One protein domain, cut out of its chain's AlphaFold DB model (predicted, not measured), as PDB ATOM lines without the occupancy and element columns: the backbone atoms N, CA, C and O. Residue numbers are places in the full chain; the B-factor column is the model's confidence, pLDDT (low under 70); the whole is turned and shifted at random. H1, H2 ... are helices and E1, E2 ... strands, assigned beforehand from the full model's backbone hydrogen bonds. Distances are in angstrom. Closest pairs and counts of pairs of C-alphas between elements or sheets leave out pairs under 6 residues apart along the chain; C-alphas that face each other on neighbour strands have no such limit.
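What this domain is: This is residues 597 to 644 of the 644 residues of an uncharacterized protein of Setosphaeria turcica (strain 28A) (UniProt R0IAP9). A short two-stranded hairpin, E1 and E2, runs through one residue into a long helix, H2, whose far part, residues 637 to 642, sticks out as an arm. The small helix H1 sits loosely near E2, away from H2, and is joined to E1 by a loop of 10 residues, of which residues 604 to 611 stand free together with residues 600 to 603 of H1. The printed part has 48 residues with two named helices and two named strands, in the order H1, E1, E2, H2; the sheet has the order E1 - E2 and is antiparallel, and the class is mixed, helices and strands. It is only just loose, close to extended, with a radius of gyration of the C-alphas of 14.1 A, and its flat outline spans 41 by 26 by 13 A.

How they stand to each other: The printed part begins with H1, residues 597 to 603. A short link of 10 residues joins it to the strand E1, residues 614 to 617. A tight link of 3 residues leads on to the strand E2, residues 621 to 624. E1 and E2 are a hairpin, antiparallel neighbours with 150 degrees between their directions. The C-alphas of Val 614 and Val 624 face each other at 4.5 A, and those of Cys 617 and Arg 621 at 5.1 A. N 615 and O 623 are within hydrogen-bond range at 2.8 A, as are N 623 and O 615 at 3.0 A. H1 and E2 are near each other, with 6 pairs of C-alphas within 10 A and no pair within 8 A. A tight link of 1 residue joins E2 to H2, residues 626 to 642. E1 and H2 are near each other, also with 6 pairs within 10 A and no pair within 8 A. H1 and H2 are apart. In H1 and H2 every O i to N i+4 pair is within hydrogen-bond range.

Where its parts are: H1 begins at C-alpha 597 (34.001, -11.768, -17.550) and measures 9.8 A from first to last C-alpha. E1, 9.5 A long, begins at C-alpha 614 (43.844, 0.296, -20.775). E2 is 10.4 A long. H2, of 17 residues, is 24.3 A long and ends at C-alpha 642 (47.393, 22.675, -4.074).

The domain as a whole: The C-alphas of Gly 619 and Gly 643, the two farthest apart, are 43.3 A from each other. Residues 600 to 611, of which 600 to 603 belong to H1, stand free, and so do residues 637 to 643, of which 637 to 642 belong to H2. The printed part has no cut and no long link, and it ends at Glu 644, the chain's last residue. The mean pLDDT of the printed part is 84.5; residue 598, residues 605 to 608 and residue 644 are under 70.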
ATOM      1  N   VAL A 597      34.909 -12.645 -18.312       70.56
ATOM      2  CA  VAL A 597      34.001 -11.768 -17.550       70.56
ATOM      3  C   VAL A 597      34.247 -10.287 -17.850       70.56
ATOM      4  O   VAL A 597      33.288  -9.568 -18.113       70.56
ATOM      5  N   THR A 598      35.509  -9.845 -17.930       66.69
ATOM      6  CA  THR A 598      35.862  -8.460 -18.296       66.69
ATOM      7  C   THR A 598      35.291  -8.052 -19.654       66.69
ATOM      8  O   THR A 598      34.652  -7.011 -19.750       66.69
ATOM      9  N   LEU A 599      35.452  -8.880 -20.695       70.50
ATOM     10  CA  LEU A 599      34.935  -8.606 -22.044       70.50
ATOM     11  C   LEU A 599      33.402  -8.630 -22.089       70.50
ATOM     12  O   LEU A 599      32.791  -7.826 -22.792       70.50
ATOM     13  N   ARG A 600      32.767  -9.508 -21.305       75.81
ATOM     14  CA  ARG A 600      31.303  -9.565 -21.190       75.81
ATOM     15  C   ARG A 600      30.742  -8.314 -20.514       75.81
ATOM     16  O   ARG A 600      29.774  -7.744 -21.012       75.81
ATOM     17  N   VAL A 601      31.390  -7.857 -19.439       71.19
ATOM     18  CA  VAL A 601      31.087  -6.586 -18.759       71.19
ATOM     19  C   VAL A 601      31.317  -5.398 -19.698       71.19
ATOM     20  O   VAL A 601      30.483  -4.498 -19.747       71.19
ATOM     21  N   TRP A 602      32.376  -5.430 -20.513       74.44
ATOM     22  CA  TRP A 602      32.656  -4.425 -21.547       74.44
ATOM     23  C   TRP A 602      31.543  -4.365 -22.607       74.44
ATOM     24  O   TRP A 602      31.084  -3.285 -22.979       74.44
ATOM     25  N   GLY A 603      31.063  -5.522 -23.076       78.25
ATOM     26  CA  GLY A 603      29.949  -5.623 -24.024       78.25
ATOM     27  C   GLY A 603      28.607  -5.154 -23.446       78.25
ATOM     28  O   GLY A 603      27.784  -4.575 -24.163       78.25
ATOM     29  N   THR A 604      28.377  -5.340 -22.143       74.81
ATOM     30  CA  THR A 604      27.197  -4.790 -21.467       74.81
ATOM     31  C   THR A 604      27.351  -3.287 -21.223       74.81
ATOM     32  O   THR A 604      28.102  -2.844 -20.363       74.81
ATOM     33  N   ARG A 605      26.596  -2.508 -22.008       59.53
ATOM     34  CA  ARG A 605      26.519  -1.033 -22.036       59.53
ATOM     35  C   ARG A 605      26.782  -0.328 -20.691       59.53
ATOM     36  O   ARG A 605      26.293  -0.770 -19.655       59.53
ATOM     37  N   HIS A 606      27.388   0.860 -20.809       63.34
ATOM     38  CA  HIS A 606      27.857   1.839 -19.803       63.34
ATOM     39  C   HIS A 606      29.374   1.849 -19.559       63.34
ATOM     40  O   HIS A 606      29.901   2.937 -19.348       63.34
ATOM     41  N   PHE A 607      30.093   0.724 -19.681       64.69
ATOM     42  CA  PHE A 607      31.557   0.720 -19.484       64.69
ATOM     43  C   PHE A 607      32.297   1.583 -20.528       64.69
ATOM     44  O   PHE A 607      33.122   2.407 -20.163       64.69
ATOM     45  N   TRP A 608      31.904   1.506 -21.808       62.16
ATOM     46  CA  TRP A 608      32.458   2.317 -22.912       62.16
ATOM     47  C   TRP A 608      32.381   3.843 -22.731       62.16
ATOM     48  O   TRP A 608      33.097   4.564 -23.419       62.16
ATOM     49  N   ASN A 609      31.509   4.350 -21.853       72.69
ATOM     50  CA  ASN A 609      31.380   5.789 -21.601       72.69
ATOM     51  C   ASN A 609      32.351   6.282 -20.515       72.69
ATOM     52  O   ASN A 609      32.442   7.485 -20.276       72.69
ATOM     53  N   GLN A 610      33.032   5.366 -19.827       72.88
ATOM     54  CA  GLN A 610      34.105   5.671 -18.894       72.88
ATOM     55  C   GLN A 610      35.415   5.428 -19.642       72.88
ATOM     56  O   GLN A 610      35.752   4.287 -19.951       72.88
ATOM     57  N   HIS A 611      36.136   6.507 -19.957       81.75
ATOM     58  CA  HIS A 611      37.464   6.455 -20.573       81.75
ATOM     59  C   HIS A 611      38.504   5.988 -19.542       81.75
ATOM     60  O   HIS A 611      39.363   6.749 -19.113       81.75
ATOM     61  N   LEU A 612      38.374   4.738 -19.099       89.75
ATOM     62  CA  LEU A 612      39.347   4.076 -18.242       89.75
ATOM     63  C   LEU A 612      40.638   3.847 -19.049       89.75
ATOM     64  O   LEU A 612      40.541   3.496 -20.229       89.75
ATOM     65  N   PRO A 613      41.829   4.011 -18.448       92.00
ATOM     66  CA  PRO A 613      43.081   3.653 -19.097       92.00
ATOM     67  C   PRO A 613      43.184   2.127 -19.240       92.00
ATOM     68  O   PRO A 613      42.639   1.358 -18.442       92.00
ATOM     69  N   VAL A 614      43.849   1.686 -20.305       94.00
ATOM     70  CA  VAL A 614      43.844   0.296 -20.775       94.00
ATOM     71  C   VAL A 614      45.236  -0.077 -21.273       94.00
ATOM     72  O   VAL A 614      45.835   0.676 -22.037       94.00
ATOM     73  N   VAL A 615      45.712  -1.263 -20.890       95.44
ATOM     74  CA  VAL A 615      46.934  -1.877 -21.421       95.44
ATOM     75  C   VAL A 615      46.557  -3.013 -22.369       95.44
ATOM     76  O   VAL A 615      45.764  -3.895 -22.022       95.44
ATOM     77  N   GLU A 616      47.155  -3.016 -23.559       93.44
ATOM     78  CA  GLU A 616      47.155  -4.179 -24.447       93.44
ATOM     79  C   GLU A 616      48.296  -5.121 -24.047       93.44
ATOM     80  O   GLU A 616      49.471  -4.759 -24.063       93.44
ATOM     81  N   CYS A 617      47.943  -6.340 -23.651       89.31
ATOM     82  CA  CYS A 617      48.867  -7.393 -23.257       89.31
ATOM     83  C   CYS A 617      49.101  -8.386 -24.402       89.31
ATOM     84  O   CYS A 617      48.253  -8.581 -25.280       89.31
ATOM     85  N   GLU A 618      50.226  -9.101 -24.335       86.94
ATOM     86  CA  GLU A 618      50.585 -10.136 -25.304       86.94
ATOM     87  C   GLU A 618      49.459 -11.169 -25.510       86.94
ATOM     88  O   GLU A 618      48.814 -11.653 -24.564       86.94
ATOM     89  N   GLY A 619      49.209 -11.482 -26.785       88.62
ATOM     90  CA  GLY A 619      48.047 -12.251 -27.237       88.62
ATOM     91  C   GLY A 619      46.781 -11.417 -27.484       88.62
ATOM     92  O   GLY A 619      45.698 -11.990 -27.535       88.62
ATOM     93  N   GLY A 620      46.881 -10.085 -27.600       89.38
ATOM     94  CA  GLY A 620      45.732  -9.209 -27.882       89.38
ATOM     95  C   GLY A 620      44.713  -9.149 -26.739       89.38
ATOM     96  O   GLY A 620      43.527  -8.907 -26.963       89.38
ATOM     97  N   ARG A 621      45.158  -9.424 -25.507       83.75
ATOM     98  CA  ARG A 621      44.313  -9.381 -24.309       83.75
ATOM     99  C   ARG A 621      44.311  -7.967 -23.758       83.75
ATOM    100  O   ARG A 621      45.359  -7.359 -23.612       83.75
ATOM    101  N   VAL A 622      43.130  -7.461 -23.434       88.00
ATOM    102  CA  VAL A 622      42.927  -6.049 -23.109       88.00
ATOM    103  C   VAL A 622      42.543  -5.929 -21.633       88.00
ATOM    104  O   VAL A 622      41.509  -6.465 -21.221       88.00
ATOM    105  N   LEU A 623      43.384  -5.274 -20.828       89.81
ATOM    106  CA  LEU A 623      43.220  -5.136 -19.374       89.81
ATOM    107  C   LEU A 623      43.112  -3.663 -18.957       89.81
ATOM    108  O   LEU A 623      43.701  -2.790 -19.582       89.81
ATOM    109  N   VAL A 624      42.373  -3.385 -17.880       93.44
ATOM    110  CA  VAL A 624      42.296  -2.037 -17.286       93.44
ATOM    111  C   VAL A 624      43.620  -1.712 -16.596       93.44
ATOM    112  O   VAL A 624      44.118  -2.523 -15.810       93.44
ATOM    113  N   ASP A 625      44.161  -0.522 -16.854       95.56
ATOM    114  CA  ASP A 625      45.366  -0.037 -16.184       95.56
ATOM    115  C   ASP A 625      45.041   0.487 -14.777       95.56
ATOM    116  O   ASP A 625      44.745   1.662 -14.552       95.56
ATOM    117  N   TRP A 626      45.106  -0.416 -13.801       92.81
ATOM    118  CA  TRP A 626      44.940  -0.072 -12.390       92.81
ATOM    119  C   TRP A 626      46.115   0.726 -11.805       92.81
ATOM    120  O   TRP A 626      45.942   1.316 -10.740       92.81
ATOM    121  N   ALA A 627      47.283   0.759 -12.460       90.62
ATOM    122  CA  ALA A 627      48.407   1.586 -12.026       90.62
ATOM    123  C   ALA A 627      48.191   3.036 -12.480       90.62
ATOM    124  O   ALA A 627      48.102   3.923 -11.633       90.62
ATOM    125  N   GLY A 628      47.964   3.256 -13.778       94.12
ATOM    126  CA  GLY A 628      47.627   4.569 -14.333       94.12
ATOM    127  C   GLY A 628      46.412   5.207 -13.652       94.12
ATOM    128  O   GLY A 628      46.482   6.358 -13.238       94.12
ATOM    129  N   LEU A 629      45.332   4.446 -13.422       95.38
ATOM    130  CA  LEU A 629      44.132   4.960 -12.739       95.38
ATOM    131  C   LEU A 629      44.360   5.261 -11.243       95.38
ATOM    132  O   LEU A 629      43.732   6.167 -10.691       95.38
ATOM    133  N   ARG A 630      45.258   4.531 -10.565       94.50
ATOM    134  CA  ARG A 630      45.683   4.860  -9.192       94.50
ATOM    135  C   ARG A 630      46.475   6.164  -9.182       94.50
ATOM    136  O   ARG A 630      46.238   7.003  -8.314       94.50
ATOM    137  N   ASP A 631      47.397   6.320 -10.121       93.62
ATOM    138  CA  ASP A 631      48.333   7.443 -10.144       93.62
ATOM    139  C   ASP A 631      47.646   8.734 -10.617       93.62
ATOM    140  O   ASP A 631      47.885   9.790 -10.034       93.62
ATOM    141  N   GLU A 632      46.668   8.641 -11.528       94.88
ATOM    142  CA  GLU A 632      45.720   9.717 -11.851       94.88
ATOM    143  C   GLU A 632      44.920  10.164 -10.611       94.88
ATOM    144  O   GLU A 632      44.810  11.357 -10.337       94.88
ATOM    145  N   GLU A 633      44.399   9.232  -9.803       94.56
ATOM    146  CA  GLU A 633      43.673   9.554  -8.563       94.56
ATOM    147  C   GLU A 633      44.585  10.169  -7.479       94.56
ATOM    148  O   GLU A 633      44.111  10.950  -6.648       94.56
ATOM    149  N   VAL A 634      45.888   9.863  -7.484       93.25
ATOM    150  CA  VAL A 634      46.892  10.503  -6.611       93.25
ATOM    151  C   VAL A 634      47.218  11.919  -7.097       93.25
ATOM    152  O   VAL A 634      47.130  12.853  -6.299       93.25
ATOM    153  N   GLU A 635      47.493  12.102  -8.391       94.88
ATOM    154  CA  GLU A 635      47.634  13.409  -9.058       94.88
ATOM    155  C   GLU A 635      46.430  14.315  -8.762       94.88
ATOM    156  O   GLU A 635      46.574  15.424  -8.243       94.88
ATOM    157  N   ARG A 636      45.215  13.806  -8.988       94.56
ATOM    158  CA  ARG A 636      43.953  14.521  -8.758       94.56
ATOM    159  C   ARG A 636      43.783  14.954  -7.298       94.56
ATOM    160  O   ARG A 636      43.225  16.016  -7.035       94.56
ATOM    161  N   ARG A 637      44.275  14.164  -6.334       90.75
ATOM    162  CA  ARG A 637      44.292  14.527  -4.903       90.75
ATOM    163  C   ARG A 637      45.407  15.504  -4.539       90.75
ATOM    164  O   ARG A 637      45.214  16.278  -3.606       90.75
ATOM    165  N   LYS A 638      46.544  15.475  -5.238       92.88
ATOM    166  CA  LYS A 638      47.633  16.449  -5.072       92.88
ATOM    167  C   LYS A 638      47.175  17.834  -5.533       92.88
ATOM    168  O   LYS A 638      47.276  18.785  -4.767       92.88
ATOM    169  N   LYS A 639      46.544  17.917  -6.706       93.50
ATOM    170  CA  LYS A 639      45.942  19.148  -7.252       93.50
ATOM    171  C   LYS A 639      44.851  19.724  -6.342       93.50
ATOM    172  O   LYS A 639      44.947  20.867  -5.912       93.50
ATOM    173  N   GLN A 640      43.939  18.872  -5.861       91.12
ATOM    174  CA  GLN A 640      42.932  19.247  -4.852       91.12
ATOM    175  C   GLN A 640      43.492  19.636  -3.465       91.12
ATOM    176  O   GLN A 640      42.719  20.078  -2.616       91.12
ATOM    177  N   ARG A 641      44.796  19.461  -3.208       85.25
ATOM    178  CA  ARG A 641      45.493  20.018  -2.034       85.25
ATOM    179  C   ARG A 641      46.239  21.315  -2.357       85.25
ATOM    180  O   ARG A 641      46.304  22.172  -1.490       85.25
ATOM    181  N   ALA A 642      46.761  21.452  -3.576       88.19
ATOM    182  CA  ALA A 642      47.393  22.675  -4.074       88.19
ATOM    183  C   ALA A 642      46.391  23.816  -4.350       88.19
ATOM    184  O   ALA A 642      46.791  24.972  -4.424       88.19
ATOM    185  N   GLY A 643      45.096  23.502  -4.479       90.56
ATOM    186  CA  GLY A 643      44.035  24.484  -4.735       90.56
ATOM    187  C   GLY A 643      43.679  24.676  -6.215       90.56
ATOM    188  O   GLY A 643      42.956  25.619  -6.527       90.56
ATOM    189  N   GLU A 644      44.163  23.788  -7.092       63.97
ATOM    190  CA  GLU A 644      43.834  23.720  -8.531       63.97
ATOM    191  C   GLU A 644      42.435  23.129  -8.814       63.97
ATOM    192  O   GLU A 644      42.072  22.105  -8.178       63.97
TER     193      GLU A 644